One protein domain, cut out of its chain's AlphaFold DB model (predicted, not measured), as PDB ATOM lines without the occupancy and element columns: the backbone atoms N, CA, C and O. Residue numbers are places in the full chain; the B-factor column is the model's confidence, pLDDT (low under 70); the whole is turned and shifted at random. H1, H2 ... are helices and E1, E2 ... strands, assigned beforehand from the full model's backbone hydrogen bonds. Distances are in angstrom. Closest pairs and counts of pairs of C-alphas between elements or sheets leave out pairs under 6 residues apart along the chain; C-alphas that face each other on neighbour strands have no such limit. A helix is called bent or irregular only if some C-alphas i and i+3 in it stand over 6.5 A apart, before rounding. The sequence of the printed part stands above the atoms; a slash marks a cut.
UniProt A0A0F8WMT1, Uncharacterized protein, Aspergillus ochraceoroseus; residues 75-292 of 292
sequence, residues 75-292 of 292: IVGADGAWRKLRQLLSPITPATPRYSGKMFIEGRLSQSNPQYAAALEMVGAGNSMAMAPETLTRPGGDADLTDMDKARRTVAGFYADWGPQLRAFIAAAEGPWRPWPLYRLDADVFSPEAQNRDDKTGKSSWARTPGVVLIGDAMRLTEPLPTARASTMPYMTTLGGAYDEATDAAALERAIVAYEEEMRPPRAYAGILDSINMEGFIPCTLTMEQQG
ATOM      1  N   ILE A  75      -3.477  38.003 -38.445       89.62
ATOM      2  CA  ILE A  75      -2.092  38.470 -38.479       89.62
ATOM      3  C   ILE A  75      -1.266  37.494 -39.312       89.62
ATOM      4  O   ILE A  75      -1.197  36.305 -39.011       89.62
ATOM      5  N   VAL A  76      -0.626  38.009 -40.360       88.69
ATOM      6  CA  VAL A  76       0.233  37.221 -41.250       88.69
ATOM      7  C   VAL A  76       1.689  37.621 -41.034       88.69
ATOM      8  O   VAL A  76       2.080  38.753 -41.312       88.69
ATOM      9  N   GLY A  77       2.505  36.687 -40.552       86.38
ATOM     10  CA  GLY A  77       3.949  36.853 -40.442       86.38
ATOM     11  C   GLY A  77       4.647  36.595 -41.766       86.38
ATOM     12  O   GLY A  77       4.797  35.449 -42.183       86.38
ATOM     13  N   ALA A  78       5.084  37.673 -42.414       87.00
ATOM     14  CA  ALA A  78       5.827  37.672 -43.677       87.00
ATOM     15  C   ALA A  78       7.155  38.446 -43.560       87.00
ATOM     16  O   ALA A  78       7.680  38.974 -44.537       87.00
ATOM     17  N   ASP A  79       7.688  38.555 -42.345       84.12
ATOM     18  CA  ASP A  79       8.840  39.378 -41.975       84.12
ATOM     19  C   ASP A  79      10.199  38.686 -42.220       84.12
ATOM     20  O   ASP A  79      11.262  39.261 -41.980       84.12
ATOM     21  N   GLY A  80      10.173  37.473 -42.776       81.12
ATOM     22  CA  GLY A  80      11.343  36.739 -43.248       81.12
ATOM     23  C   GLY A  80      12.074  35.940 -42.166       81.12
ATOM     24  O   GLY A  80      11.584  35.726 -41.060       81.12
ATOM     25  N   ALA A  81      13.276  35.470 -42.501       76.50
ATOM     26  CA  ALA A  81      14.086  34.565 -41.680       76.50
ATOM     27  C   ALA A  81      14.308  35.037 -40.227       76.50
ATOM     28  O   ALA A  81      14.209  34.252 -39.285       76.50
ATOM     29  N   TRP A  82      14.591  36.328 -40.047       71.88
ATOM     30  CA  TRP A  82      15.247  36.867 -38.848       71.88
ATOM     31  C   TRP A  82      14.381  37.797 -38.009       71.88
ATOM     32  O   TRP A  82      14.895  38.526 -37.157       71.88
ATOM     33  N   ARG A  83      13.085  37.870 -38.301       65.62
ATOM     34  CA  ARG A  83      12.204  38.839 -37.662       65.62
ATOM     35  C   ARG A  83      11.274  38.194 -36.646       65.62
ATOM     36  O   ARG A  83      11.184  36.976 -36.489       65.62
ATOM     37  N   LYS A  84      10.722  39.089 -35.834       66.06
ATOM     38  CA  LYS A  84      10.275  38.804 -34.486       66.06
ATOM     39  C   LYS A  84       8.896  38.151 -34.444       66.06
ATOM     40  O   LYS A  84       8.584  37.588 -33.411       66.06
ATOM     41  N   LEU A  85       8.079  38.158 -35.504       67.44
ATOM     42  CA  LEU A  85       6.714  37.605 -35.421       67.44
ATOM     43  C   LEU A  85       6.705  36.127 -35.017       67.44
ATOM     44  O   LEU A  85       5.943  35.749 -34.131       67.44
ATOM     45  N   ARG A  86       7.627  35.323 -35.559       69.19
ATOM     46  CA  ARG A  86       7.821  33.921 -35.148       69.19
ATOM     47  C   ARG A  86       8.206  33.772 -33.670       69.19
ATOM     48  O   ARG A  86       7.823  32.790 -33.055       69.19
ATOM     49  N   GLN A  87       8.929  34.740 -33.105       64.69
ATOM     50  CA  GLN A  87       9.370  34.744 -31.702       64.69
ATOM     51  C   GLN A  87       8.357  35.401 -30.742       64.69
ATOM     52  O   GLN A  87       8.374  35.108 -29.553       64.69
ATOM     53  N   LEU A  88       7.508  36.304 -31.244       62.31
ATOM     54  CA  LEU A  88       6.623  37.168 -30.453       62.31
ATOM     55  C   LEU A  88       5.172  36.687 -30.432       62.31
ATOM     56  O   LEU A  88       4.524  36.761 -29.398       62.31
ATOM     57  N   LEU A  89       4.652  36.203 -31.566       57.41
ATOM     58  CA  LEU A  89       3.258  35.745 -31.678       57.41
ATOM     59  C   LEU A  89       3.083  34.249 -31.420       57.41
ATOM     60  O   LEU A  89       1.962  33.758 -31.270       57.41
ATOM     61  N   SER A  90       4.196  33.520 -31.366       52.12
ATOM     62  CA  SER A  90       4.227  32.136 -30.926       52.12
ATOM     63  C   SER A  90       5.302  31.980 -29.855       52.12
ATOM     64  O   SER A  90       6.465  31.745 -30.174       52.12
ATOM     65  N   PRO A  91       4.932  32.025 -28.565       48.78
ATOM     66  CA  PRO A  91       5.802  31.565 -27.482       48.78
ATOM     67  C   PRO A  91       6.208  30.076 -27.600       48.78
ATOM     68  O   PRO A  91       6.846  29.550 -26.691       48.78
ATOM     69  N   ILE A  92       5.781  29.359 -28.654       48.09
ATOM     70  CA  ILE A  92       5.644  27.899 -28.663       48.09
ATOM     71  C   ILE A  92       6.257  27.229 -29.911       48.09
ATOM     72  O   ILE A  92       6.369  26.008 -29.939       48.09
ATOM     73  N   THR A  93       6.762  27.988 -30.891       55.72
ATOM     74  CA  THR A  93       7.608  27.440 -31.969       55.72
ATOM     75  C   THR A  93       9.021  28.033 -31.883       55.72
ATOM     76  O   THR A  93       9.353  28.962 -32.624       55.72
ATOM     77  N   PRO A  94       9.898  27.514 -31.002       57.12
ATOM     78  CA  PRO A  94      11.263  28.015 -30.798       57.12
ATOM     79  C   PRO A  94      12.225  27.597 -31.926       57.12
ATOM     80  O   PRO A  94      13.405  27.323 -31.696       57.12
ATOM     81  N   ALA A  95      11.738  27.533 -33.164       69.94
ATOM     82  CA  ALA A  95      12.550  27.212 -34.322       69.94
ATOM     83  C   ALA A  95      13.343  28.458 -34.725       69.94
ATOM     84  O   ALA A  95      12.865  29.338 -35.443       69.94
ATOM     85  N   THR A  96      14.562  28.552 -34.203       76.81
ATOM     86  CA  THR A  96      15.522  29.577 -34.600       76.81
ATOM     87  C   THR A  96      16.310  29.092 -35.814       76.81
ATOM     88  O   THR A  96      16.703  27.922 -35.854       76.81
ATOM     89  N   PRO A  97      16.544  29.956 -36.818       85.38
ATOM     90  CA  PRO A  97      17.465  29.639 -37.898       85.38
ATOM     91  C   PRO A  97      18.823  29.196 -37.351       85.38
ATOM     92  O   PRO A  97      19.450  29.908 -36.564       85.38
ATOM     93  N   ARG A  98      19.282  28.025 -37.787       85.31
ATOM     94  CA  ARG A  98      20.603  27.489 -37.471       85.31
ATOM     95  C   ARG A  98      21.520  27.700 -38.654       85.31
ATOM     96  O   ARG A  98      21.120  27.503 -39.802       85.31
ATOM     97  N   TYR A  99      22.739  28.134 -38.357       85.31
ATOM     98  CA  TYR A  99      23.771  28.245 -39.373       85.31
ATOM     99  C   TYR A  99      24.049  26.856 -39.936       85.31
ATOM    100  O   TYR A  99      24.256  25.918 -39.167       85.31
ATOM    101  N   SER A 100      24.031  26.716 -41.257       80.69
ATOM    102  CA  SER A 100      24.135  25.400 -41.883       80.69
ATOM    103  C   SER A 100      25.565  24.910 -42.089       80.69
ATOM    104  O   SER A 100      25.763  23.817 -42.606       80.69
ATOM    105  N   GLY A 101      26.571  25.709 -41.719       78.31
ATOM    106  CA  GLY A 101      27.977  25.407 -42.011       78.31
ATOM    107  C   GLY A 101      28.423  25.830 -43.413       78.31
ATOM    108  O   GLY A 101      29.614  25.754 -43.713       78.31
ATOM    109  N   LYS A 102      27.499  26.317 -44.253       76.88
ATOM    110  CA  LYS A 102      27.745  26.699 -45.651       76.88
ATOM    111  C   LYS A 102      27.772  28.221 -45.818       76.88
ATOM    112  O   LYS A 102      27.070  28.945 -45.107       76.88
ATOM    113  N   MET A 103      28.569  28.728 -46.759       77.44
ATOM    114  CA  MET A 103      28.548  30.145 -47.153       77.44
ATOM    115  C   MET A 103      28.677  30.308 -48.659       77.44
ATOM    116  O   MET A 103      29.490  29.635 -49.292       77.44
ATOM    117  N   PHE A 104      27.945  31.274 -49.204       77.00
ATOM    118  CA  PHE A 104      28.185  31.786 -50.547       77.00
ATOM    119  C   PHE A 104      29.108  32.985 -50.520       77.00
ATOM    120  O   PHE A 104      29.117  33.741 -49.555       77.00
ATOM    121  N   ILE A 105      29.874  33.167 -51.589       76.88
ATOM    122  CA  ILE A 105      30.573  34.420 -51.829       76.88
ATOM    123  C   ILE A 105      29.999  35.019 -53.097       76.88
ATOM    124  O   ILE A 105      30.010  34.385 -54.146       76.88
ATOM    125  N   GLU A 106      29.498  36.235 -52.973       79.62
ATOM    126  CA  GLU A 106      28.970  37.014 -54.077       79.62
ATOM    127  C   GLU A 106      30.009  38.056 -54.508       79.62
ATOM    128  O   GLU A 106      30.441  38.888 -53.704       79.62
ATOM    129  N   GLY A 107      30.374  38.032 -55.789       78.31
ATOM    130  CA  GLY A 107      31.044  39.132 -56.483       78.31
ATOM    131  C   GLY A 107      30.066  39.838 -57.425       78.31
ATOM    132  O   GLY A 107      29.049  39.257 -57.790       78.31
ATOM    133  N   ARG A 108      30.358  41.081 -57.826       80.69
ATOM    134  CA  ARG A 108      29.499  41.868 -58.735       80.69
ATOM    135  C   ARG A 108      30.268  42.367 -59.953       80.69
ATOM    136  O   ARG A 108      31.480  42.531 -59.889       80.69
ATOM    137  N   LEU A 109      29.564  42.655 -61.043       84.56
ATOM    138  CA  LEU A 109      30.096  43.388 -62.195       84.56
ATOM    139  C   LEU A 109      29.150  44.546 -62.516       84.56
ATOM    140  O   LEU A 109      28.003  44.309 -62.888       84.56
ATOM    141  N   SER A 110      29.618  45.787 -62.373       85.44
ATOM    142  CA  SER A 110      28.867  46.970 -62.800       85.44
ATOM    143  C   SER A 110      28.677  47.009 -64.321       85.44
ATOM    144  O   SER A 110      29.499  46.485 -65.072       85.44
ATOM    145  N   GLN A 111      27.636  47.699 -64.801       85.00
ATOM    146  CA  GLN A 111      27.419  47.904 -66.243       85.00
ATOM    147  C   GLN A 111      28.584  48.651 -66.919       85.00
ATOM    148  O   GLN A 111      28.848  48.459 -68.102       85.00
ATOM    149  N   SER A 112      29.302  49.491 -66.165       88.56
ATOM    150  CA  SER A 112      30.505  50.194 -66.628       88.56
ATOM    151  C   SER A 112      31.745  49.303 -66.728       88.56
ATOM    152  O   SER A 112      32.772  49.743 -67.249       88.56
ATOM    153  N   ASN A 113      31.689  48.073 -66.215       89.56
ATOM    154  CA  ASN A 113      32.821  47.165 -66.241       89.56
ATOM    155  C   ASN A 113      33.104  46.705 -67.685       89.56
ATOM    156  O   ASN A 113      32.189  46.224 -68.357       89.56
ATOM    157  N   PRO A 114      34.358  46.756 -68.170       90.31
ATOM    158  CA  PRO A 114      34.694  46.316 -69.526       90.31
ATOM    159  C   PRO A 114      34.335  44.855 -69.830       90.31
ATOM    160  O   PRO A 114      34.152  44.503 -70.992       90.31
ATOM    161  N   GLN A 115      34.230  44.000 -68.806       88.00
ATOM    162  CA  GLN A 115      33.840  42.597 -68.960       88.00
ATOM    163  C   GLN A 115      32.323  42.377 -68.915       88.00
ATOM    164  O   GLN A 115      31.879  41.260 -69.171       88.00
ATOM    165  N   TYR A 116      31.519  43.405 -68.622       85.88
ATOM    166  CA  TYR A 116      30.072  43.266 -68.442       85.88
ATOM    167  C   TYR A 116      29.376  42.711 -69.688       85.88
ATOM    168  O   TYR A 116      28.589  41.776 -69.582       85.88
ATOM    169  N   ALA A 117      29.706  43.229 -70.877       88.12
ATOM    170  CA  ALA A 117      29.095  42.778 -72.130       88.12
ATOM    171  C   ALA A 117      29.397  41.298 -72.426       88.12
ATOM    172  O   ALA A 117      28.488  40.540 -72.754       88.12
ATOM    173  N   ALA A 118      30.650  40.871 -72.238       87.06
ATOM    174  CA  ALA A 118      31.050  39.473 -72.411       87.06
ATOM    175  C   ALA A 118      30.404  38.556 -71.359       87.06
ATOM    176  O   ALA A 118      30.032  37.420 -71.656       87.06
ATOM    177  N   ALA A 119      30.247  39.052 -70.131       81.88
ATOM    178  CA  ALA A 119      29.578  38.328 -69.060       81.88
ATOM    179  C   ALA A 119      28.084  38.146 -69.378       81.88
ATOM    180  O   ALA A 119      27.558  37.043 -69.249       81.88
ATOM    181  N   LEU A 120      27.428  39.194 -69.887       83.69
ATOM    182  CA  LEU A 120      26.019  39.168 -70.277       83.69
ATOM    183  C   LEU A 120      25.777  38.243 -71.474       83.69
ATOM    184  O   LEU A 120      24.792  37.514 -71.483       83.69
ATOM    185  N   GLU A 121      26.675  38.228 -72.459       85.88
ATOM    186  CA  GLU A 121      26.603  37.298 -73.590       85.88
ATOM    187  C   GLU A 121      26.735  35.838 -73.133       85.88
ATOM    188  O   GLU A 121      26.015  34.962 -73.614       85.88
ATOM    189  N   MET A 122      27.625  35.569 -72.174       81.00
ATOM    190  CA  MET A 122      27.846  34.214 -71.672       81.00
ATOM    191  C   MET A 122      26.708  33.720 -70.764       81.00
ATOM    192  O   MET A 122      26.312  32.557 -70.856       81.00
ATOM    193  N   VAL A 123      26.223  34.569 -69.853       75.25
ATOM    194  CA  VAL A 123      25.230  34.203 -68.829       75.25
ATOM    195  C   VAL A 123      23.793  34.373 -69.341       75.25
ATOM    196  O   VAL A 123      22.900  33.617 -68.953       75.25
ATOM    197  N   GLY A 124      23.565  35.317 -70.254       73.69
ATOM    198  CA  GLY A 124      22.239  35.708 -70.721       73.69
ATOM    199  C   GLY A 124      21.444  36.471 -69.657       73.69
ATOM    200  O   GLY A 124      22.006  37.061 -68.738       73.69
ATOM    201  N   ALA A 125      20.115  36.440 -69.768       65.00
ATOM    202  CA  ALA A 125      19.194  37.053 -68.801       65.00
ATOM    203  C   ALA A 125      19.031  36.243 -67.494       65.00
ATOM    204  O   ALA A 125      18.146  36.539 -66.697       65.00
ATOM    205  N   GLY A 126      19.828  35.186 -67.311       64.19
ATOM    206  CA  GLY A 126      19.721  34.256 -66.192       64.19
ATOM    207  C   GLY A 126      20.856  34.379 -65.180       64.19
ATOM    208  O   GLY A 126      21.611  35.347 -65.159       64.19
ATOM    209  N   ASN A 127      20.995  33.344 -64.356       66.56
ATOM    210  CA  ASN A 127      22.076  33.209 -63.387       66.56
ATOM    211  C   ASN A 127      23.096  32.158 -63.853       66.56
ATOM    212  O   ASN A 127      22.737  31.165 -64.486       66.56
ATOM    213  N   SER A 128      24.370  32.343 -63.498       66.69
ATOM    214  CA  SER A 128      25.412  31.323 -63.659       66.69
ATOM    215  C   SER A 128      26.006  30.963 -62.301       66.69
ATOM    216  O   SER A 128      26.193  31.826 -61.445       66.69
ATOM    217  N   MET A 129      26.285  29.679 -62.089       69.56
ATOM    218  CA  MET A 129      26.823  29.156 -60.834       69.56
ATOM    219  C   MET A 129      28.073  28.323 -61.098       69.56
ATOM    220  O   MET A 129      28.097  27.494 -62.010       69.56
ATOM    221  N   ALA A 130      29.087  28.510 -60.259       72.12
ATOM    222  CA  ALA A 130      30.303  27.717 -60.237       72.12
ATOM    223  C   ALA A 130      30.307  26.865 -58.965       72.12
ATOM    224  O   ALA A 130      30.280  27.396 -57.866       72.12
ATOM    225  N   MET A 131      30.330  25.539 -59.067       71.44
ATOM    226  CA  MET A 131      30.357  24.702 -57.860       71.44
ATOM    227  C   MET A 131      31.782  24.621 -57.297       71.44
ATOM    228  O   MET A 131      32.753  24.557 -58.056       71.44
ATOM    229  N   ALA A 132      31.907  24.610 -55.971       73.06
ATOM    230  CA  ALA A 132      33.153  24.343 -55.261       73.06
ATOM    231  C   ALA A 132      32.922  23.317 -54.137       73.06
ATOM    232  O   ALA A 132      31.795  23.185 -53.644       73.06
ATOM    233  N   PRO A 133      33.968  22.596 -53.700       74.62
ATOM    234  CA  PRO A 133      33.917  21.833 -52.463       74.62
ATOM    235  C   PRO A 133      33.592  22.747 -51.283       74.62
ATOM    236  O   PRO A 133      34.043  23.893 -51.219       74.62
ATOM    237  N   GLU A 134      32.869  22.221 -50.300       71.62
ATOM    238  CA  GLU A 134      32.528  22.971 -49.088       71.62
ATOM    239  C   GLU A 134      33.752  23.459 -48.297       71.62
ATOM    240  O   GLU A 134      33.681  24.466 -47.593       71.62
ATOM    241  N   THR A 135      34.898  22.787 -48.447       78.69
ATOM    242  CA  THR A 135      36.164  23.166 -47.808       78.69
ATOM    243  C   THR A 135      36.666  24.532 -48.252       78.69
ATOM    244  O   THR A 135      37.425  25.148 -47.509       78.69
ATOM    245  N   LEU A 136      36.221  25.027 -49.412       81.12
ATOM    246  CA  LEU A 136      36.629  26.328 -49.918       81.12
ATOM    247  C   LEU A 136      36.011  27.465 -49.095       81.12
ATOM    248  O   LEU A 136      36.736  28.366 -48.698       81.12
ATOM    249  N   THR A 137      34.701  27.429 -48.818       77.31
ATOM    250  CA  THR A 137      33.959  28.584 -48.263       77.31
ATOM    251  C   THR A 137      33.319  28.353 -46.890       77.31
ATOM    252  O   THR A 137      32.689  29.259 -46.345       77.31
ATOM    253  N   ARG A 138      33.473  27.174 -46.277       78.50
ATOM    254  CA  ARG A 138      33.054  26.951 -44.880       78.50
ATOM    255  C   ARG A 138      33.881  27.799 -43.890       78.50
ATOM    256  O   ARG A 138      35.002  28.193 -44.218       78.50
ATOM    257  N   PRO A 139      33.411  28.043 -42.650       73.69
ATOM    258  CA  PRO A 139      34.233  28.682 -41.625       73.69
ATOM    259  C   PRO A 139      35.555  27.929 -41.415       73.69
ATOM    260  O   PRO A 139      35.561  26.709 -41.224       73.69
ATOM    261  N   GLY A 140      36.674  28.659 -41.457       77.62
ATOM    262  CA  GLY A 140      38.019  28.077 -41.379       77.62
ATOM    263  C   GLY A 140      38.417  27.235 -42.600       77.62
ATOM    264  O   GLY A 140      39.327  26.417 -42.489       77.62
ATOM    265  N   GLY A 141      37.704  27.382 -43.719       82.00
ATOM    266  CA  GLY A 141      38.058  26.817 -45.018       82.00
ATOM    267  C   GLY A 141      39.204  27.563 -45.707       82.00
ATOM    268  O   GLY A 141      39.781  28.503 -45.157       82.00
ATOM    269  N   ASP A 142      39.530  27.135 -46.926       83.88
ATOM    270  CA  ASP A 142      40.689  27.640 -47.674       83.88
ATOM    271  C   ASP A 142      40.538  29.124 -48.062       83.88
ATOM    272  O   ASP A 142      41.521  29.877 -48.112       83.88
ATOM    273  N   ALA A 143      39.309  29.564 -48.358       83.88
ATOM    274  CA  ALA A 143      38.990  30.968 -48.567       83.88
ATOM    275  C   ALA A 143      38.725  31.628 -47.210       83.88
ATOM    276  O   ALA A 143      37.746  31.341 -46.521       83.88
ATOM    277  N   ASP A 144      39.611  32.542 -46.831       83.88
ATOM    278  CA  ASP A 144      39.503  33.266 -45.571       83.88
ATOM    279  C   ASP A 144      38.406  34.326 -45.656       83.88
ATOM    280  O   ASP A 144      38.623  35.429 -46.144       83.88
ATOM    281  N   LEU A 145      37.206  34.004 -45.179       78.19
ATOM    282  CA  LEU A 145      36.070  34.917 -45.306       78.19
ATOM    283  C   LEU A 145      36.134  36.137 -44.373       78.19
ATOM    284  O   LEU A 145      35.259  37.000 -44.433       78.19
ATOM    285  N   THR A 146      37.164  36.230 -43.531       82.50
ATOM    286  CA  THR A 146      37.468  37.436 -42.750       82.50
ATOM    287  C   THR A 146      38.432  38.379 -43.482       82.50
ATOM    288  O   THR A 146      38.509  39.558 -43.139       82.50
ATOM    289  N   ASP A 147      39.087  37.889 -44.540       86.44
ATOM    290  CA  ASP A 147      39.977  38.619 -45.445       86.44
ATOM    291  C   ASP A 147      39.548  38.361 -46.902       86.44
ATOM    292  O   ASP A 147      40.000  37.425 -47.567       86.44
ATOM    293  N   MET A 148      38.656  39.210 -47.423       85.19
ATOM    294  CA  MET A 148      38.095  39.048 -48.772       85.19
ATOM    295  C   MET A 148      39.143  39.090 -49.890       85.19
ATOM    296  O   MET A 148      38.945  38.456 -50.928       85.19
ATOM    297  N   ASP A 149      40.270  39.778 -49.697       85.50
ATOM    298  CA  ASP A 149      41.343  39.796 -50.692       85.50
ATOM    299  C   ASP A 149      42.053  38.442 -50.746       85.50
ATOM    300  O   ASP A 149      42.371  37.933 -51.827       85.50
ATOM    301  N   LYS A 150      42.277  37.821 -49.584       86.06
ATOM    302  CA  LYS A 150      42.776  36.447 -49.500       86.06
ATOM    303  C   LYS A 150      41.755  35.448 -50.036       86.06
ATOM    304  O   LYS A 150      42.142  34.624 -50.861       86.06
ATOM    305  N   ALA A 151      40.477  35.559 -49.666       85.88
ATOM    306  CA  ALA A 151      39.412  34.716 -50.212       85.88
ATOM    307  C   ALA A 151      39.372  34.777 -51.745       85.88
ATOM    308  O   ALA A 151      39.353  33.739 -52.402       85.88
ATOM    309  N   ARG A 152      39.453  35.979 -52.328       85.38
ATOM    310  CA  ARG A 152      39.480  36.168 -53.783       85.38
ATOM    311  C   ARG A 152      40.692  35.507 -54.435       85.38
ATOM    312  O   ARG A 152      40.538  34.869 -55.474       85.38
ATOM    313  N   ARG A 153      41.887  35.622 -53.840       88.31
ATOM    314  CA  ARG A 153      43.087  34.921 -54.334       88.31
ATOM    315  C   ARG A 153      42.925  33.405 -54.259       88.31
ATOM    316  O   ARG A 153      43.278  32.733 -55.225       88.31
ATOM    317  N   THR A 154      42.365  32.875 -53.171       89.00
ATOM    318  CA  THR A 154      42.091  31.437 -53.041       89.00
ATOM    319  C   THR A 154      41.100  30.971 -54.106       89.00
ATOM    320  O   THR A 154      41.381  30.002 -54.802       89.00
ATOM    321  N   VAL A 155      39.983  31.681 -54.296       86.31
ATOM    322  CA  VAL A 155      38.971  31.349 -55.315       86.31
ATOM    323  C   VAL A 155      39.567  31.406 -56.724       86.31
ATOM    324  O   VAL A 155      39.377  30.484 -57.514       86.31
ATOM    325  N   ALA A 156      40.345  32.444 -57.044       87.69
ATOM    326  CA  ALA A 156      41.016  32.556 -58.339       87.69
ATOM    327  C   ALA A 156      42.054  31.443 -58.567       87.69
ATOM    328  O   ALA A 156      42.174  30.940 -59.681       87.69
ATOM    329  N   GLY A 157      42.787  31.049 -57.520       89.56
ATOM    330  CA  GLY A 157      43.731  29.934 -57.563       89.56
ATOM    331  C   GLY A 157      43.041  28.581 -57.730       89.56
ATOM    332  O   GLY A 157      43.513  27.752 -58.503       89.56
ATOM    333  N   PHE A 158      41.903  28.378 -57.063       88.44
ATOM    334  CA  PHE A 158      41.100  27.160 -57.180       88.44
ATOM    335  C   PHE A 158      40.592  26.951 -58.612       88.44
ATOM    336  O   PHE A 158      40.668  25.846 -59.135       88.44
ATOM    337  N   TYR A 159      40.150  28.023 -59.274       88.25
ATOM    338  CA  TYR A 159      39.666  27.993 -60.658       88.25
ATOM    339  C   TYR A 159      40.758  28.299 -61.702       88.25
ATOM    340  O   TYR A 159      40.461  28.733 -62.818       88.25
ATOM    341  N   ALA A 160      42.039  28.112 -61.370       89.31
ATOM    342  CA  ALA A 160      43.142  28.497 -62.253       89.31
ATOM    343  C   ALA A 160      43.209  27.683 -63.556       89.31
ATOM    344  O   ALA A 160      43.737  28.180 -64.550       89.31
ATOM    345  N   ASP A 161      42.670  26.467 -63.582       90.31
ATOM    346  CA  ASP A 161      42.629  25.568 -64.742       90.31
ATOM    347  C   ASP A 161      41.371  25.744 -65.614       90.31
ATOM    348  O   ASP A 161      41.250  25.125 -66.675       90.31
ATOM    349  N   TRP A 162      40.446  26.620 -65.210       89.12
ATOM    350  CA  TRP A 162      39.234  26.914 -65.970       89.12
ATOM    351  C   TRP A 162      39.506  27.689 -67.262       89.12
ATOM    352  O   TRP A 162      40.541  28.338 -67.448       89.12
ATOM    353  N   GLY A 163      38.514  27.658 -68.159       86.94
ATOM    354  CA  GLY A 163      38.533  28.410 -69.411       86.94
ATOM    355  C   GLY A 163      38.860  29.898 -69.186       86.94
ATOM    356  O   GLY A 163      38.339  30.494 -68.236       86.94
ATOM    357  N   PRO A 164      39.694  30.530 -70.038       87.12
ATOM    358  CA  PRO A 164      40.123  31.920 -69.867       87.12
ATOM    359  C   PRO A 164      38.979  32.913 -69.639       87.12
ATOM    360  O   PRO A 164      39.108  33.800 -68.803       87.12
ATOM    361  N   GLN A 165      37.853  32.720 -70.325       81.38
ATOM    362  CA  GLN A 165      36.652  33.541 -70.202       81.38
ATOM    363  C   GLN A 165      36.021  33.473 -68.802       81.38
ATOM    364  O   GLN A 165      35.663  34.503 -68.247       81.38
ATOM    365  N   LEU A 166      35.970  32.294 -68.170       82.12
ATOM    366  CA  LEU A 166      35.413  32.139 -66.819       82.12
ATOM    367  C   LEU A 166      36.331  32.763 -65.765       82.12
ATOM    368  O   LEU A 166      35.875  33.455 -64.854       82.12
ATOM    369  N   ARG A 167      37.645  32.577 -65.931       86.88
ATOM    370  CA  ARG A 167      38.653  33.206 -65.067       86.88
ATOM    371  C   ARG A 167      38.619  34.729 -65.174       86.88
ATOM    372  O   ARG A 167      38.825  35.406 -64.170       86.88
ATOM    373  N   ALA A 168      38.324  35.271 -66.358       85.50
ATOM    374  CA  ALA A 168      38.185  36.709 -66.559       85.50
ATOM    375  C   ALA A 168      37.049  37.305 -65.714       85.50
ATOM    376  O   ALA A 168      37.226  38.392 -65.177       85.50
ATOM    377  N   PHE A 169      35.936  36.592 -65.507       83.88
ATOM    378  CA  PHE A 169      34.846  37.083 -64.652       83.88
ATOM    379  C   PHE A 169      35.209  37.088 -63.170       83.88
ATOM    380  O   PHE A 169      34.971  38.083 -62.492       83.88
ATOM    381  N   ILE A 170      35.870  36.036 -62.682       82.69
ATOM    382  CA  ILE A 170      36.408  35.995 -61.312       82.69
ATOM    383  C   ILE A 170      37.405  37.145 -61.100       82.69
ATOM    384  O   ILE A 170      37.375  37.839 -60.081       82.69
ATOM    385  N   ALA A 171      38.278  37.379 -62.083       85.56
ATOM    386  CA  ALA A 171      39.257  38.454 -62.039       85.56
ATOM    387  C   ALA A 171      38.617  39.847 -62.134       85.56
ATOM    388  O   ALA A 171      39.106  40.764 -61.483       85.56
ATOM    389  N   ALA A 172      37.535  40.014 -62.893       88.25
ATOM    390  CA  ALA A 172      36.874  41.300 -63.097       88.25
ATOM    391  C   ALA A 172      35.844  41.651 -62.021       88.25
ATOM    392  O   ALA A 172      35.499  42.825 -61.902       88.25
ATOM    393  N   ALA A 173      35.378  40.670 -61.239       85.62
ATOM    394  CA  ALA A 173      34.385  40.879 -60.195       85.62
ATOM    395  C   ALA A 173      34.839  41.958 -59.201       85.62
ATOM    396  O   ALA A 173      35.886  41.866 -58.556       85.62
ATOM    397  N   GLU A 174      34.037  42.998 -59.085       85.69
ATOM    398  CA  GLU A 174      34.288  44.180 -58.282       85.69
ATOM    399  C   GLU A 174      34.064  43.889 -56.796       85.69
ATOM    400  O   GLU A 174      33.308  42.996 -56.405       85.69
ATOM    401  N   GLY A 175      34.774  44.644 -55.958       79.12
ATOM    402  CA  GLY A 175      34.650  44.572 -54.509       79.12
ATOM    403  C   GLY A 175      33.617  45.557 -53.942       79.12
ATOM    404  O   GLY A 175      33.205  46.489 -54.631       79.12
ATOM    405  N   PRO A 176      33.244  45.399 -52.660       81.94
ATOM    406  CA  PRO A 176      33.620  44.279 -51.801       81.94
ATOM    407  C   PRO A 176      32.847  43.008 -52.177       81.94
ATOM    408  O   PRO A 176      31.635  43.053 -52.401       81.94
ATOM    409  N   TRP A 177      33.548  41.872 -52.207       84.06
ATOM    410  CA  TRP A 177      32.896  40.565 -52.264       84.06
ATOM    411  C   TRP A 177      32.146  40.338 -50.951       84.06
ATOM    412  O   TRP A 177      32.615  40.742 -49.882       84.06
ATOM    413  N   ARG A 178      30.955  39.745 -51.029       81.19
ATOM    414  CA  ARG A 178      30.073  39.583 -49.871       81.19
ATOM    415  C   ARG A 178      29.940  38.112 -49.498       81.19
ATOM    416  O   ARG A 178      29.434  37.342 -50.317       81.19
ATOM    417  N   PRO A 179      30.346  37.712 -48.282       82.81
ATOM    418  CA  PRO A 179      30.010  36.400 -47.763       82.81
ATOM    419  C   PRO A 179      28.540  36.371 -47.328       82.81
ATOM    420  O   PRO A 179      28.044  37.274 -46.652       82.81
ATOM    421  N   TRP A 180      27.857  35.298 -47.692       83.00
ATOM    422  CA  TRP A 180      26.456  35.025 -47.418       83.00
ATOM    423  C   TRP A 180      26.370  33.715 -46.631       83.00
ATOM    424  O   TRP A 180      26.279  32.638 -47.230       83.00
ATOM    425  N   PRO A 181      26.448  33.769 -45.289       84.19
ATOM    426  CA  PRO A 181      26.234  32.593 -44.462       84.19
ATOM    427  C   PRO A 181      24.809  32.076 -44.646       84.19
ATOM    428  O   PRO A 181      23.843  32.842 -44.593       84.19
ATOM    429  N   LEU A 182      24.688  30.772 -44.871       83.62
ATOM    430  CA  LEU A 182      23.405  30.126 -45.098       83.62
ATOM    431  C   LEU A 182      22.824  29.592 -43.800       83.62
ATOM    432  O   LEU A 182      23.527  29.081 -42.928       83.62
ATOM    433  N   TYR A 183      21.510  29.723 -43.683       86.12
ATOM    434  CA  TYR A 183      20.766  29.307 -42.511       86.12
ATOM    435  C   TYR A 183      19.516  28.562 -42.936       86.12
ATOM    436  O   TYR A 183      18.926  28.850 -43.976       86.12
ATOM    437  N   ARG A 184      19.091  27.640 -42.083       86.62
ATOM    438  CA  ARG A 184      17.856  26.879 -42.241       86.62
ATOM    439  C   ARG A 184      17.211  26.646 -40.889       86.62
ATOM    440  O   ARG A 184      17.873  26.741 -39.854       86.62
ATOM    441  N   LEU A 185      15.918  26.360 -40.887       86.25
ATOM    442  CA  LEU A 185      15.288  25.792 -39.701       86.25
ATOM    443  C   LEU A 185      15.683  24.322 -39.548       86.25
ATOM    444  O   LEU A 185      16.101  23.664 -40.503       86.25
ATOM    445  N   ASP A 186      15.549  23.825 -38.325       83.75
ATOM    446  CA  ASP A 186      15.719  22.409 -38.033       83.75
ATOM    447  C   ASP A 186      14.575  21.606 -38.674       83.75
ATOM    448  O   ASP A 186      13.405  21.973 -38.530       83.75
ATOM    449  N   ALA A 187      14.910  20.541 -39.407       82.38
ATOM    450  CA  ALA A 187      13.918  19.702 -40.076       82.38
ATOM    451  C   ALA A 187      13.019  19.001 -39.049       82.38
ATOM    452  O   ALA A 187      11.818  18.871 -39.283       82.38
ATOM    453  N   ASP A 188      13.569  18.649 -37.884       79.62
ATOM    454  CA  ASP A 188      12.852  17.944 -36.822       79.62
ATOM    455  C   ASP A 188      11.678  18.760 -36.270       79.62
ATOM    456  O   ASP A 188      10.710  18.200 -35.768       79.62
ATOM    457  N   VAL A 189      11.689  20.090 -36.418       77.94
ATOM    458  CA  VAL A 189      10.534  20.933 -36.063       77.94
ATOM    459  C   VAL A 189       9.308  20.593 -36.919       77.94
ATOM    460  O   VAL A 189       8.178  20.723 -36.446       77.94
ATOM    461  N   PHE A 190       9.522  20.164 -38.163       79.69
ATOM    462  CA  PHE A 190       8.484  19.888 -39.156       79.69
ATOM    463  C   PHE A 190       8.241  18.398 -39.396       79.69
ATOM    464  O   PHE A 190       7.395  18.068 -40.230       79.69
ATOM    465  N   SER A 191       8.966  17.510 -38.708       76.31
ATOM    466  CA  SER A 191       8.853  16.076 -38.952       76.31
ATOM    467  C   SER A 191       7.437  15.567 -38.640       76.31
ATOM    468  O   SER A 191       6.748  16.117 -37.768       76.31
ATOM    469  N   PRO A 192       6.963  14.522 -39.342       70.75
ATOM    470  CA  PRO A 192       5.696  13.868 -39.019       70.75
ATOM    471  C   PRO A 192       5.616  13.432 -37.547       70.75
ATOM    472  O   PRO A 192       4.560  13.530 -36.928       70.75
ATOM    473  N   GLU A 193       6.739  13.016 -36.960       66.31
ATOM    474  CA  GLU A 193       6.841  12.587 -35.566       66.31
ATOM    475  C   GLU A 193       6.700  13.755 -34.585       66.31
ATOM    476  O   GLU A 193       6.102  13.583 -33.527       66.31
ATOM    477  N   ALA A 194       7.172  14.954 -34.940       63.25
ATOM    478  CA  ALA A 194       7.044  16.152 -34.108       63.25
ATOM    479  C   ALA A 194       5.607  16.713 -34.049       63.25
ATOM    480  O   ALA A 194       5.276  17.576 -33.222       63.25
ATOM    481  N   GLN A 195       4.717  16.196 -34.904       58.31
ATOM    482  CA  GLN A 195       3.276  16.418 -34.789       58.31
ATOM    483  C   GLN A 195       2.654  15.644 -33.633       58.31
ATOM    484  O   GLN A 195       1.627  16.074 -33.099       58.31
ATOM    485  N   ASN A 196       3.266  14.525 -33.235       52.19
ATOM    486  CA  ASN A 196       2.817  13.790 -32.071       52.19
ATOM    487  C   ASN A 196       3.165  14.628 -30.844       52.19
ATOM    488  O   ASN A 196       4.320  14.981 -30.608       52.19
ATOM    489  N   ARG A 197       2.133  14.995 -30.079       54.78
ATOM    490  CA  ARG A 197       2.324  15.597 -28.761       54.78
ATOM    491  C   ARG A 197       3.252  14.687 -27.968       54.78
ATOM    492  O   ARG A 197       2.980  13.493 -27.882       54.78
ATOM    493  N   ASP A 198       4.289  15.266 -27.374       49.97
ATOM    494  CA  ASP A 198       5.034  14.604 -26.310       49.97
ATOM    495  C   ASP A 198       4.016  14.061 -25.290       49.97
ATOM    496  O   ASP A 198       3.188  14.810 -24.769       49.97
ATOM    497  N   ASP A 199       4.018  12.755 -25.058       46.19
ATOM    498  CA  ASP A 199       3.088  12.067 -24.165       46.19
ATOM    499  C   ASP A 199       3.329  12.420 -22.685       46.19
ATOM    500  O   ASP A 199       2.426  12.286 -21.857       46.19
ATOM    501  N   LYS A 200       4.519  12.939 -22.356       46.66
ATOM    502  CA  LYS A 200       4.931  13.356 -21.008       46.66
ATOM    503  C   LYS A 200       4.744  14.851 -20.753       46.66
ATOM    504  O   LYS A 200       4.520  15.227 -19.604       46.66
ATOM    505  N   THR A 201       4.825  15.708 -21.779       56.44
ATOM    506  CA  THR A 201       4.664  17.177 -21.629       56.44
ATOM    507  C   THR A 201       3.464  17.781 -22.363       56.44
ATOM    508  O   THR A 201       3.114  18.938 -22.122       56.44
ATOM    509  N   GLY A 202       2.813  17.030 -23.255       51.53
ATOM    510  CA  GLY A 202       1.663  17.454 -24.058       51.53
ATOM    511  C   GLY A 202       1.970  18.478 -25.158       51.53
ATOM    512  O   GLY A 202       1.041  18.935 -25.830       51.53
ATOM    513  N   LYS A 203       3.237  18.870 -25.347       50.41
ATOM    514  CA  LYS A 203       3.646  19.929 -26.281       50.41
ATOM    515  C   LYS A 203       4.032  19.346 -27.642       50.41
ATOM    516  O   LYS A 203       4.804  18.399 -27.721       50.41
ATOM    517  N   SER A 204       3.493  19.930 -28.714       59.06
ATOM    518  CA  SER A 204       4.041  19.782 -30.070       59.06
ATOM    519  C   SER A 204       5.195  20.774 -30.252       59.06
ATOM    520  O   SER A 204       5.180  21.841 -29.634       59.06
ATOM    521  N   SER A 205       6.161  20.450 -31.117       60.34
ATOM    522  CA  SER A 205       7.219  21.373 -31.570       60.34
ATOM    523  C   SER A 205       6.669  22.630 -32.263       60.34
ATOM    524  O   SER A 205       7.376  23.632 -32.386       60.34
ATOM    525  N   TRP A 206       5.413  22.568 -32.716       69.06
ATOM    526  CA  TRP A 206       4.692  23.642 -33.376       69.06
ATOM    527  C   TRP A 206       3.314  23.815 -32.737       69.06
ATOM    528  O   TRP A 206       2.382  23.069 -33.053       69.06
ATOM    529  N   ALA A 207       3.147  24.809 -31.859       70.62
ATOM    530  CA  ALA A 207       1.805  25.169 -31.405       70.62
ATOM    531  C   ALA A 207       1.243  26.338 -32.202       70.62
ATOM    532  O   ALA A 207       1.899  27.356 -32.429       70.62
ATOM    533  N   ARG A 208      -0.007  26.154 -32.614       76.88
ATOM    534  CA  ARG A 208      -0.769  27.146 -33.357       76.88
ATOM    535  C   ARG A 208      -1.278  28.235 -32.428       76.88
ATOM    536  O   ARG A 208      -1.688  27.949 -31.302       76.88
ATOM    537  N   THR A 209      -1.341  29.445 -32.963       80.00
ATOM    538  CA  THR A 209      -2.014  30.588 -32.350       80.00
ATOM    539  C   THR A 209      -3.220  30.933 -33.227       80.00
ATOM    540  O   THR A 209      -3.012  31.268 -34.393       80.00
ATOM    541  N   PRO A 210      -4.461  30.856 -32.715       83.25
ATOM    542  CA  PRO A 210      -5.647  31.220 -33.489       83.25
ATOM    543  C   PRO A 210      -5.530  32.624 -34.103       83.25
ATOM    544  O   PRO A 210      -5.104  33.572 -33.439       83.25
ATOM    545  N   GLY A 211      -5.893  32.758 -35.375       84.19
ATOM    546  CA  GLY A 211      -5.881  34.021 -36.114       84.19
ATOM    547  C   GLY A 211      -4.492  34.507 -36.533       84.19
ATOM    548  O   GLY A 211      -4.362  35.618 -37.054       84.19
ATOM    549  N   VAL A 212      -3.445  33.707 -36.323       86.12
ATOM    550  CA  VAL A 212      -2.069  34.039 -36.702       86.12
ATOM    551  C   VAL A 212      -1.506  32.957 -37.617       86.12
ATOM    552  O   VAL A 212      -1.652  31.771 -37.344       86.12
ATOM    553  N   VAL A 213      -0.821  33.360 -38.688       86.00
ATOM    554  CA  VAL A 213      -0.175  32.429 -39.623       86.00
ATOM    555  C   VAL A 213       1.149  32.980 -40.145       86.00
ATOM    556  O   VAL A 213       1.298  34.188 -40.312       86.00
ATOM    557  N   LEU A 214       2.124  32.108 -40.414       85.06
ATOM    558  CA  LEU A 214       3.429  32.478 -40.978       85.06
ATOM    559  C   LEU A 214       3.531  32.063 -42.454       85.06
ATOM    560  O   LEU A 214       3.027  31.013 -42.859       85.06
ATOM    561  N   ILE A 215       4.223  32.863 -43.269       85.38
ATOM    562  CA  ILE A 215       4.434  32.604 -44.703       85.38
ATOM    563  C   ILE A 215       5.895  32.827 -45.118       85.38
ATOM    564  O   ILE A 215       6.672  33.460 -44.402       85.38
ATOM    565  N   GLY A 216       6.289  32.302 -46.282       82.44
ATOM    566  CA  GLY A 216       7.651  32.457 -46.808       82.44
ATOM    567  C   GLY A 216       8.731  31.977 -45.828       82.44
ATOM    568  O   GLY A 216       8.565  30.962 -45.149       82.44
ATOM    569  N   ASP A 217       9.821  32.732 -45.710       83.62
ATOM    570  CA  ASP A 217      10.946  32.410 -44.815       83.62
ATOM    571  C   ASP A 217      10.597  32.560 -43.321       83.62
ATOM    572  O   ASP A 217      11.235  31.955 -42.448       83.62
ATOM    573  N   ALA A 218       9.552  33.335 -43.001       82.75
ATOM    574  CA  ALA A 218       8.980  33.375 -41.655       82.75
ATOM    575  C   ALA A 218       8.279  32.052 -41.292       82.75
ATOM    576  O   ALA A 218       8.171  31.727 -40.115       82.75
ATOM    577  N   MET A 219       7.883  31.245 -42.280       81.31
ATOM    578  CA  MET A 219       7.354  29.896 -42.072       81.31
ATOM    579  C   MET A 219       8.441  28.822 -42.166       81.31
ATOM    580  O   MET A 219       8.609  28.033 -41.242       81.31
ATOM    581  N   ARG A 220       9.182  28.792 -43.281       81.31
ATOM    582  CA  ARG A 220      10.027  27.652 -43.675       81.31
ATOM    583  C   ARG A 220      11.365  28.069 -44.285       81.31
ATOM    584  O   ARG A 220      11.628  27.816 -45.458       81.31
ATOM    585  N   LEU A 221      12.217  28.718 -43.496       84.81
ATOM    586  CA  LEU A 221      13.554  29.069 -43.971       84.81
ATOM    587  C   LEU A 221      14.351  27.801 -44.327       84.81
ATOM    588  O   LEU A 221      14.570  26.941 -43.472       84.81
ATOM    589  N   THR A 222      14.804  27.735 -45.575       81.50
ATOM    590  CA  THR A 222      15.673  26.686 -46.122       81.50
ATOM    591  C   THR A 222      16.853  27.329 -46.850       81.50
ATOM    592  O   THR A 222      16.817  28.522 -47.164       81.50
ATOM    593  N   GLU A 223      17.900  26.554 -47.120       77.50
ATOM    594  CA  GLU A 223      19.008  27.023 -47.953       77.50
ATOM    595  C   GLU A 223      18.492  27.236 -49.384       77.50
ATOM    596  O   GLU A 223      17.700  26.426 -49.882       77.50
ATOM    597  N   PRO A 224      18.893  28.319 -50.070       68.38
ATOM    598  CA  PRO A 224      18.396  28.586 -51.406       68.38
ATOM    599  C   PRO A 224      19.032  27.585 -52.375       68.38
ATOM    600  O   PRO A 224      20.195  27.692 -52.760       68.38
ATOM    601  N   LEU A 225      18.245  26.582 -52.742       61.25
ATOM    602  CA  LEU A 225      18.567  25.655 -53.815       61.25
ATOM    603  C   LEU A 225      18.336  26.335 -55.172       61.25
ATOM    604  O   LEU A 225      17.449  27.184 -55.274       61.25
ATOM    605  N   PRO A 226      19.021  25.910 -56.248       51.41
ATOM    606  CA  PRO A 226      18.739  26.382 -57.609       51.41
ATOM    607  C   PRO A 226      17.270  26.211 -58.036       51.41
ATOM    608  O   PRO A 226      16.788  26.884 -58.938       51.41
ATOM    609  N   THR A 227      16.548  25.295 -57.386       46.44
ATOM    610  CA  THR A 227      15.130  24.995 -57.620       46.44
ATOM    611  C   THR A 227      14.195  25.591 -56.562       46.44
ATOM    612  O   THR A 227      12.972  25.426 -56.659       46.44
ATOM    613  N   ALA A 228      14.736  26.260 -55.536       49.91
ATOM    614  CA  ALA A 228      13.957  26.784 -54.423       49.91
ATOM    615  C   ALA A 228      13.054  27.937 -54.882       49.91
ATOM    616  O   ALA A 228      13.488  28.899 -55.510       49.91
ATOM    617  N   ARG A 229      11.767  27.840 -54.541       53.84
ATOM    618  CA  ARG A 229      10.747  28.847 -54.859       53.84
ATOM    619  C   ARG A 229      10.546  29.796 -53.683       53.84
ATOM    620  O   ARG A 229      10.453  29.330 -52.545       53.84
ATOM    621  N   ALA A 230      10.315  31.080 -53.964       52.94
ATOM    622  CA  ALA A 230       9.628  31.947 -53.012       52.94
ATOM    623  C   ALA A 230       8.242  31.342 -52.718       52.94
ATOM    624  O   ALA A 230       7.428  31.148 -53.620       52.94
ATOM    625  N   SER A 231       7.995  30.960 -51.464       51.66
ATOM    626  CA  SER A 231       6.719  30.361 -51.064       51.66
ATOM    627  C   SER A 231       5.711  31.460 -50.767       51.66
ATOM    628  O   SER A 231       5.809  32.117 -49.731       51.66
ATOM    629  N   THR A 232       4.721  31.638 -51.633       50.97
ATOM    630  CA  THR A 232       3.535  32.443 -51.327       50.97
ATOM    631  C   THR A 232       2.431  31.553 -50.758       50.97
ATOM    632  O   THR A 232       2.372  30.354 -51.043       50.97
ATOM    633  N   MET A 233       1.557  32.134 -49.937       48.00
ATOM    634  CA  MET A 233       0.274  31.515 -49.593       48.00
ATOM    635  C   MET A 233      -0.506  31.221 -50.888       48.00
ATOM    636  O   MET A 233      -0.531  32.092 -51.765       48.00
ATOM    637  N   PRO A 234      -1.144  30.046 -51.041       47.62
ATOM    638  CA  PRO A 234      -2.189  29.895 -52.045       47.62
ATOM    639  C   PRO A 234      -3.288  30.932 -51.774       47.62
ATOM    640  O   PRO A 234      -3.549  31.279 -50.621       47.62
ATOM    641  N   TYR A 235      -3.902  31.460 -52.835       45.62
ATOM    642  CA  TYR A 235      -5.009  32.409 -52.719       45.62
ATOM    643  C   TYR A 235      -6.076  31.838 -51.776       45.62
ATOM    644  O   TYR A 235      -6.672  30.803 -52.074       45.62
ATOM    645  N   MET A 236      -6.336  32.522 -50.656       49.50
ATOM    646  CA  MET A 236      -7.586  32.341 -49.925       49.50
ATOM    647  C   MET A 236      -8.696  32.757 -50.886       49.50
ATOM    648  O   MET A 236      -8.853  33.940 -51.189       49.50
ATOM    649  N   THR A 237      -9.421  31.784 -51.429       47.50
ATOM    650  CA  THR A 237     -10.630  32.053 -52.198       47.50
ATOM    651  C   THR A 237     -11.582  32.831 -51.301       47.50
ATOM    652  O   THR A 237     -11.946  32.382 -50.215       47.50
ATOM    653  N   THR A 238     -11.937  34.040 -51.733       47.66
ATOM    654  CA  THR A 238     -12.923  34.886 -51.062       47.66
ATOM    655  C   THR A 238     -14.189  34.077 -50.824       47.66
ATOM    656  O   THR A 238     -14.788  33.573 -51.776       47.66
ATOM    657  N   LEU A 239     -14.593  33.962 -49.558       50.06
ATOM    658  CA  LEU A 239     -15.925  33.501 -49.194       50.06
ATOM    659  C   LEU A 239     -16.914  34.455 -49.872       50.06
ATOM    660  O   LEU A 239     -16.948  35.646 -49.573       50.06
ATOM    661  N   GLY A 240     -17.646  33.963 -50.869       49.16
ATOM    662  CA  GLY A 240     -18.726  34.727 -51.480       49.16
ATOM    663  C   GLY A 240     -19.884  34.827 -50.491       49.16
ATOM    664  O   GLY A 240     -20.361  33.801 -50.015       49.16
ATOM    665  N   GLY A 241     -20.335  36.042 -50.178       65.94
ATOM    666  CA  GLY A 241     -21.452  36.264 -49.260       65.94
ATOM    667  C   GLY A 241     -21.398  37.620 -48.562       65.94
ATOM    668  O   GLY A 241     -20.437  38.374 -48.709       65.94
ATOM    669  N   ALA A 242     -22.454  37.934 -47.812       74.44
ATOM    670  CA  ALA A 242     -22.399  39.010 -46.833       74.44
ATOM    671  C   ALA A 242     -21.502  38.570 -45.670       74.44
ATOM    672  O   ALA A 242     -21.578  37.423 -45.237       74.44
ATOM    673  N   TYR A 243     -20.670  39.485 -45.188       74.88
ATOM    674  CA  TYR A 243     -19.779  39.243 -44.061       74.88
ATOM    675  C   TYR A 243     -20.574  38.895 -42.790       74.88
ATOM    676  O   TYR A 243     -21.497  39.624 -42.418       74.88
ATOM    677  N   ASP A 244     -20.179  37.812 -42.125       83.00
ATOM    678  CA  ASP A 244     -20.665  37.385 -40.815       83.00
ATOM    679  C   ASP A 244     -19.473  37.092 -39.909       83.00
ATOM    680  O   ASP A 244     -18.660  36.206 -40.167       83.00
ATOM    681  N   GLU A 245     -19.372  37.831 -38.807       78.94
ATOM    682  CA  GLU A 245     -18.172  37.840 -37.980       78.94
ATOM    683  C   GLU A 245     -17.778  36.453 -37.457       78.94
ATOM    684  O   GLU A 245     -16.592  36.114 -37.490       78.94
ATOM    685  N   ALA A 246     -18.748  35.660 -36.996       80.94
ATOM    686  CA  ALA A 246     -18.492  34.349 -36.414       80.94
ATOM    687  C   ALA A 246     -18.175  33.301 -37.492       80.94
ATOM    688  O   ALA A 246     -17.210  32.543 -37.362       80.94
ATOM    689  N   THR A 247     -18.963  33.272 -38.567       82.56
ATOM    690  CA  THR A 247     -18.794  32.321 -39.673       82.56
ATOM    691  C   THR A 247     -17.495  32.580 -40.428       82.56
ATOM    692  O   THR A 247     -16.766  31.626 -40.718       82.56
ATOM    693  N   ASP A 248     -17.157  33.846 -40.681       82.62
ATOM    694  CA  ASP A 248     -15.922  34.233 -41.360       82.62
ATOM    695  C   ASP A 248     -14.689  33.987 -40.489       82.62
ATOM    696  O   ASP A 248     -13.677  33.512 -40.999       82.62
ATOM    697  N   ALA A 249     -14.762  34.230 -39.173       82.50
ATOM    698  CA  ALA A 249     -13.672  33.874 -38.259       82.50
ATOM    699  C   ALA A 249     -13.435  32.356 -38.240       82.50
ATOM    700  O   ALA A 249     -12.306  31.896 -38.388       82.50
ATOM    701  N   ALA A 250     -14.501  31.555 -38.150       83.94
ATOM    702  CA  ALA A 250     -14.384  30.100 -38.193       83.94
ATOM    703  C   ALA A 250     -13.851  29.596 -39.547       83.94
ATOM    704  O   ALA A 250     -13.111  28.612 -39.599       83.94
ATOM    705  N   ALA A 251     -14.234  30.237 -40.653       84.19
ATOM    706  CA  ALA A 251     -13.731  29.904 -41.979       84.19
ATOM    707  C   ALA A 251     -12.254  30.280 -42.155       84.19
ATOM    708  O   ALA A 251     -11.493  29.484 -42.708       84.19
ATOM    709  N   LEU A 252     -11.845  31.435 -41.629       84.81
ATOM    710  CA  LEU A 252     -10.455  31.867 -41.593       84.81
ATOM    711  C   LEU A 252      -9.588  30.859 -40.833       84.81
ATOM    712  O   LEU A 252      -8.571  30.416 -41.365       84.81
ATOM    713  N   GLU A 253     -10.022  30.424 -39.647       85.75
ATOM    714  CA  GLU A 253      -9.287  29.413 -38.881       85.75
ATOM    715  C   GLU A 253      -9.167  28.091 -39.639       85.75
ATOM    716  O   GLU A 253      -8.078  27.527 -39.714       85.75
ATOM    717  N   ARG A 254     -10.243  27.607 -40.278       85.19
ATOM    718  CA  ARG A 254     -10.165  26.388 -41.105       85.19
ATOM    719  C   ARG A 254      -9.143  26.519 -42.233       85.19
ATOM    720  O   ARG A 254      -8.423  25.563 -42.513       85.19
ATOM    721  N   ALA A 255      -9.063  27.686 -42.864       84.69
ATOM    722  CA  ALA A 255      -8.111  27.941 -43.934       84.69
ATOM    723  C   ALA A 255      -6.662  28.040 -43.425       84.69
ATOM    724  O   ALA A 255      -5.764  27.504 -44.072       84.69
ATOM    725  N   ILE A 256      -6.425  28.645 -42.253       84.44
ATOM    726  CA  ILE A 256      -5.105  28.639 -41.597       84.44
ATOM    727  C   ILE A 256      -4.677  27.200 -41.294       84.44
ATOM    728  O   ILE A 256      -3.559  26.808 -41.625       84.44
ATOM    729  N   VAL A 257      -5.576  26.396 -40.717       83.75
ATOM    730  CA  VAL A 257      -5.313  24.987 -40.396       83.75
ATOM    731  C   VAL A 257      -4.925  24.195 -41.642       83.75
ATOM    732  O   VAL A 257      -3.882  23.543 -41.634       83.75
ATOM    733  N   ALA A 258      -5.714  24.300 -42.712       83.25
ATOM    734  CA  ALA A 258      -5.440  23.604 -43.967       83.25
ATOM    735  C   ALA A 258      -4.098  24.036 -44.583       83.25
ATOM    736  O   ALA A 258      -3.303  23.194 -44.998       83.25
ATOM    737  N   TYR A 259      -3.807  25.342 -44.585       84.31
ATOM    738  CA  TYR A 259      -2.524  25.860 -45.057       84.31
ATOM    739  C   TYR A 259      -1.344  25.314 -44.244       84.31
ATOM    740  O   TYR A 259      -0.336  24.902 -44.816       84.31
ATOM    741  N   GLU A 260      -1.436  25.302 -42.913       81.12
ATOM    742  CA  GLU A 260      -0.342  24.823 -42.069       81.12
ATOM    743  C   GLU A 260      -0.143  23.306 -42.153       81.12
ATOM    744  O   GLU A 260       0.983  22.833 -42.001       81.12
ATOM    745  N   GLU A 261      -1.205  22.533 -42.381       80.06
ATOM    746  CA  GLU A 261      -1.121  21.095 -42.657       80.06
ATOM    747  C   GLU A 261      -0.425  20.814 -43.991       80.06
ATOM    748  O   GLU A 261       0.393  19.899 -44.075       80.06
ATOM    749  N   GLU A 262      -0.667  21.636 -45.012       81.00
ATOM    750  CA  GLU A 262       0.031  21.527 -46.291       81.00
ATOM    751  C   GLU A 262       1.484  22.024 -46.209       81.00
ATOM    752  O   GLU A 262       2.386  21.457 -46.823       81.00
ATOM    753  N   MET A 263       1.749  23.103 -45.473       79.50
ATOM    754  CA  MET A 263       3.070  23.729 -45.484       79.50
ATOM    755  C   MET A 263       4.069  23.083 -44.529       79.50
ATOM    756  O   MET A 263       5.253  23.062 -44.860       79.50
ATOM    757  N   ARG A 264       3.644  22.565 -43.367       76.44
ATOM    758  CA  ARG A 264       4.568  22.018 -42.353       76.44
ATOM    759  C   ARG A 264       5.123  20.638 -42.761       76.44
ATOM    760  O   ARG A 264       6.276  20.596 -43.192       76.44
ATOM    761  N   PRO A 265       4.358  19.528 -42.675       69.25
ATOM    762  CA  PRO A 265       4.902  18.185 -42.874       69.25
ATOM    763  C   PRO A 265       5.423  17.880 -44.288       69.25
ATOM    764  O   PRO A 265       6.527  17.366 -44.378       69.25
ATOM    765  N   PRO A 266       4.724  18.150 -45.410       75.56
ATOM    766  CA  PRO A 266       5.216  17.702 -46.713       75.56
ATOM    767  C   PRO A 266       6.113  18.730 -47.404       75.56
ATOM    768  O   PRO A 266       6.977  18.337 -48.175       75.56
ATOM    769  N   ARG A 267       5.932  20.038 -47.165       79.12
ATOM    770  CA  ARG A 267       6.656  21.085 -47.913       79.12
ATOM    771  C   ARG A 267       7.859  21.649 -47.163       79.12
ATOM    772  O   ARG A 267       8.930  21.755 -47.753       79.12
ATOM    773  N   ALA A 268       7.702  22.039 -45.897       80.25
ATOM    774  CA  ALA A 268       8.813  22.568 -45.107       80.25
ATOM    775  C   ALA A 268       9.824  21.466 -44.782       80.25
ATOM    776  O   ALA A 268      11.008  21.657 -45.040       80.25
ATOM    777  N   TYR A 269       9.361  20.303 -44.314       82.94
ATOM    778  CA  TYR A 269      10.239  19.165 -44.029       82.94
ATOM    779  C   TYR A 269      11.018  18.714 -45.272       82.94
ATOM    780  O   TYR A 269      12.245  18.727 -45.252       82.94
ATOM    781  N   ALA A 270      10.329  18.415 -46.384       82.31
ATOM    782  CA  ALA A 270      10.986  17.978 -47.617       82.31
ATOM    783  C   ALA A 270      11.935  19.047 -48.173       82.31
ATOM    784  O   ALA A 270      13.075  18.743 -48.488       82.31
ATOM    785  N   GLY A 271      11.516  20.317 -48.207       79.75
ATOM    786  CA  GLY A 271      12.364  21.397 -48.712       79.75
ATOM    787  C   GLY A 271      13.611  21.660 -47.861       79.75
ATOM    788  O   GLY A 271      14.615  22.139 -48.388       79.75
ATOM    789  N   ILE A 272      13.572  21.365 -46.556       83.25
ATOM    790  CA  ILE A 272      14.760  21.414 -45.698       83.25
ATOM    791  C   ILE A 272      15.614  20.164 -45.929       83.25
ATOM    792  O   ILE A 272      16.814  20.311 -46.136       83.25
ATOM    793  N   LEU A 273      15.038  18.960 -45.963       83.44
ATOM    794  CA  LEU A 273      15.787  17.725 -46.228       83.44
ATOM    795  C   LEU A 273      16.477  17.736 -47.595       83.44
ATOM    796  O   LEU A 273      17.637  17.348 -47.683       83.44
ATOM    797  N   ASP A 274      15.823  18.239 -48.638       80.19
ATOM    798  CA  ASP A 274      16.429  18.404 -49.959       80.19
ATOM    799  C   ASP A 274      17.660  19.319 -49.888       80.19
ATOM    800  O   ASP A 274      18.673  19.047 -50.530       80.19
ATOM    801  N   SER A 275      17.613  20.369 -49.058       75.81
ATOM    802  CA  SER A 275      18.765  21.256 -48.848       75.81
ATOM    803  C   SER A 275      19.922  20.592 -48.094       75.81
ATOM    804  O   SER A 275      21.088  20.872 -48.377       75.81
ATOM    805  N   ILE A 276      19.608  19.669 -47.177       78.00
ATOM    806  CA  ILE A 276      20.598  18.837 -46.481       78.00
ATOM    807  C   ILE A 276      21.221  17.846 -47.459       78.00
ATOM    808  O   ILE A 276      22.434  17.768 -47.575       78.00
ATOM    809  N   ASN A 277      20.395  17.123 -48.212       71.88
ATOM    810  CA  ASN A 277      20.831  16.026 -49.074       71.88
ATOM    811  C   ASN A 277      21.646  16.485 -50.296       71.88
ATOM    812  O   ASN A 277      22.257  15.652 -50.958       71.88
ATOM    813  N   MET A 278      21.701  17.789 -50.586       65.25
ATOM    814  CA  MET A 278      22.675  18.370 -51.524       65.25
ATOM    815  C   MET A 278      24.072  18.605 -50.900       65.25
ATOM    816  O   MET A 278      24.886  19.341 -51.459       65.25
ATOM    817  N   GLU A 279      24.371  18.004 -49.744       55.25
ATOM    818  CA  GLU A 279      25.700  17.997 -49.120       55.25
ATOM    819  C   GLU A 279      26.791  17.443 -50.064       55.25
ATOM    820  O   GLU A 279      26.610  16.433 -50.742       55.25
ATOM    821  N   GLY A 280      27.935  18.138 -50.120       54.59
ATOM    822  CA  GLY A 280      29.096  17.787 -50.951       54.59
ATOM    823  C   GLY A 280      29.537  18.864 -51.949       54.59
ATOM    824  O   GLY A 280      30.699  18.873 -52.355       54.59
ATOM    825  N   PHE A 281      28.667  19.816 -52.300       53.94
ATOM    826  CA  PHE A 281      29.036  20.978 -53.114       53.94
ATOM    827  C   PHE A 281      28.367  22.254 -52.597       53.94
ATOM    828  O   PHE A 281      27.155  22.294 -52.400       53.94
ATOM    829  N   ILE A 282      29.148  23.322 -52.434       55.97
ATOM    830  CA  ILE A 282      28.615  24.666 -52.203       55.97
ATOM    831  C   ILE A 282      28.678  25.423 -53.536       55.97
ATOM    832  O   ILE A 282      29.764  25.555 -54.109       55.97
ATOM    833  N   PRO A 283      27.549  25.934 -54.054       54.06
ATOM    834  CA  PRO A 283      27.589  26.878 -55.164       54.06
ATOM    835  C   PRO A 283      28.438  28.110 -54.810       54.06
ATOM    836  O   PRO A 283      28.057  28.916 -53.983       54.06
ATOM    837  N   CYS A 284      29.588  28.329 -55.432       49.06
ATOM    838  CA  CYS A 284      30.121  29.684 -55.549       49.06
ATOM    839  C   CYS A 284      29.343  30.383 -56.667       49.06
ATOM    840  O   CYS A 284      29.593  30.187 -57.856       49.06
ATOM    841  N   THR A 285      28.347  31.180 -56.298       47.44
ATOM    842  CA  THR A 285      27.559  31.909 -57.290       47.44
ATOM    843  C   THR A 285      28.210  33.250 -57.577       47.44
ATOM    844  O   THR A 285      28.263  34.130 -56.721       47.44
ATOM    845  N   LEU A 286      28.676  33.421 -58.809       46.34
ATOM    846  CA  LEU A 286      29.034  34.730 -59.336       46.34
ATOM    847  C   LEU A 286      27.754  35.320 -59.936       46.34
ATOM    848  O   LEU A 286      27.444  35.112 -61.106       46.34
ATOM    849  N   THR A 287      26.951  35.975 -59.096       45.59
ATOM    850  CA  THR A 287      25.718  36.633 -59.534       45.59
ATOM    851  C   THR A 287      26.060  37.912 -60.285       45.59
ATOM    852  O   THR A 287      26.668  38.843 -59.758       45.59
ATOM    853  N   MET A 288      25.633  37.981 -61.542       47.22
ATOM    854  CA  MET A 288      25.606  39.235 -62.276       47.22
ATOM    855  C   MET A 288      24.331  39.986 -61.918       47.22
ATOM    856  O   MET A 288      23.268  39.728 -62.470       47.22
ATOM    857  N   GLU A 289      24.425  40.908 -60.968       42.88
ATOM    858  CA  GLU A 289      23.287  41.747 -60.606       42.88
ATOM    859  C   GLU A 289      23.117  42.844 -61.674       42.88
ATOM    860  O   GLU A 289      23.947  43.749 -61.797       42.88
ATOM    861  N   GLN A 290      22.059  42.746 -62.488       41.25
ATOM    862  CA  GLN A 290      21.621  43.851 -63.339       41.25
ATOM    863  C   GLN A 290      21.061  44.939 -62.418       41.25
ATOM    864  O   GLN A 290      19.921  44.854 -61.983       41.25
ATOM    865  N   GLN A 291      21.864  45.945 -62.069       35.22
ATOM    866  CA  GLN A 291      21.309  47.120 -61.399       35.22
ATOM    867  C   GLN A 291      20.365  47.839 -62.369       35.22
ATOM    868  O   GLN A 291      20.816  48.322 -63.411       35.22
ATOM    869  N   GLY A 292      19.082  47.875 -62.012       32.53
ATOM    870  CA  GLY A 292      18.062  48.792 -62.515       32.53
ATOM    871  C   GLY A 292      17.529  49.634 -61.367       32.53
ATOM    872  O   GLY A 292      17.368  49.072 -60.259       32.53
TER     873      GLY A 292
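This is residues 75 to 292 of the 292 residues of an uncharacterized protein of Aspergillus ochraceoroseus (UniProt A0A0F8WMT1). A long two-stranded ribbon, E2 and E4, links two loose lobes. One lobe holds helices H2 to H5 and the short strand pair E3 and E6, with E6 beside E2; the other holds the short pair E1 and E5 with H1, H6 and the first arm of the long bent helix H7, whose second arm runs back to the ribbon's end at Arg 184. The printed part has 218 residues, with seven named helices and six named strands in the order E1 H1 E2 H2 E3 H3 H4 H5 E4 E5 H6 H7 E6; the class is mixed, helices and strands, and under half of the residues are in named elements. The three sheets have two strands each: E2 and E4 antiparallel, E3 and E6 antiparallel, E1 and E5 parallel. The whole is loose, with a radius of gyration of the C-alphas of 21.9 A, and spans 66 by 45 by 25 A.

E2 is residues 98 to 108, 27.2 A long, and bends by 76 degrees at residue 101. E4 is residues 174 to 184, 28.8 A long, with C-alpha 184 at (17.856, 26.879, -42.241). H2 is residues 116 to 123, 10.3 A; H3 is residues 134 to 137, 5.9 A; H4 is residues 148 to 158, 14.9 A; H5 is residues 164 to 172, 12.0 A. E3, residues 130 to 132, and E6, residues 282 to 284, are 6.7 A and 6.2 A long; C-alpha 284 is at (30.121, 29.684, -55.549). E1, residues 75 to 77, is 6.6 A and begins with C-alpha 75 at (-2.092, 38.470, -38.479); E5, residues 212 to 214, is 7.1 A. H1 is residues 85 to 88, 5.0 A, and H6 is residues 216 to 220, 6.2 A. H7, residues 245 to 277, was assigned as one helix by its hydrogen bonds but is bent, with C-alphas 262 and 265 6.8 A apart. Its arms are H7a, residues 245 to 262, 25.8 A, and H7b, residues 265 to 277, 17.2 A.

E2 and E4 are antiparallel at 157 degrees, with N 104 and O 180 at 2.9 A and N 98 and O 184 at 2.8 A, both within hydrogen-bond range. The closest C-alphas of E2 and E6 are those of Phe 104 and Cys 284, 5.8 A. E6 is antiparallel to E3, with N 284 and O 130 at 2.7 A. The closest C-alphas of E2 and H3 are those of Met 103 and Thr 137, 5.7 A; those of E4 and H4 are Met 148 and Trp 177, 6.4 A. H4 and H5, a helical hairpin, only just touch, with 3 pairs of C-alphas within 8 A, the closest Ala 156 and Ile 170 at 6.5 A; they run opposite ways at a shallow tilt of 6 degrees. H2 and H5 are close but not clearly touching, Ala 119 and Phe 169 having the closest C-alphas, 7.0 A. The closest C-alphas of E4 and H7b are those of Arg 184 and Ile 272, 7.2 A apart. H6 and H7b are close but not clearly touching, with the C-alphas of Arg 220 and Ala 268 closest at 5.4 A. H7a and H7b stand at a shallow tilt of 31 degrees. The closest C-alphas of E5 and H7a are those of Val 213 and Ile 256, 6.5 A. E5 is parallel to E1, with N 77 and O 213 at 2.8 A. H1 and H6 are close but not clearly touching, with the C-alphas of Arg 86 and Ala 218 closest at 6.6 A. H2, for instance, is apart from H7a and H7b. Every O i to N i+4 pair is within hydrogen-bond range in H2, H4, H5, H6 and H7a, against 6 of 9 in H7b; H1 and H3 are too short for such a pair.

The C-alphas of Asp 161 and Ala 242, the two farthest apart, are 68.8 A apart. The printed part has no cut and ends at Gly 292, the chain's last residue. The links E4 to E5, with 27 residues, and H6 to H7, with 24 residues, are long. Residues 240 to 247, of which 245 to 247 belong to H7, stand free. The mean pLDDT of the printed part is 74.0; 66 residues are under 70, among them residues 193 to 206, 224 to 241 and 278 to 292.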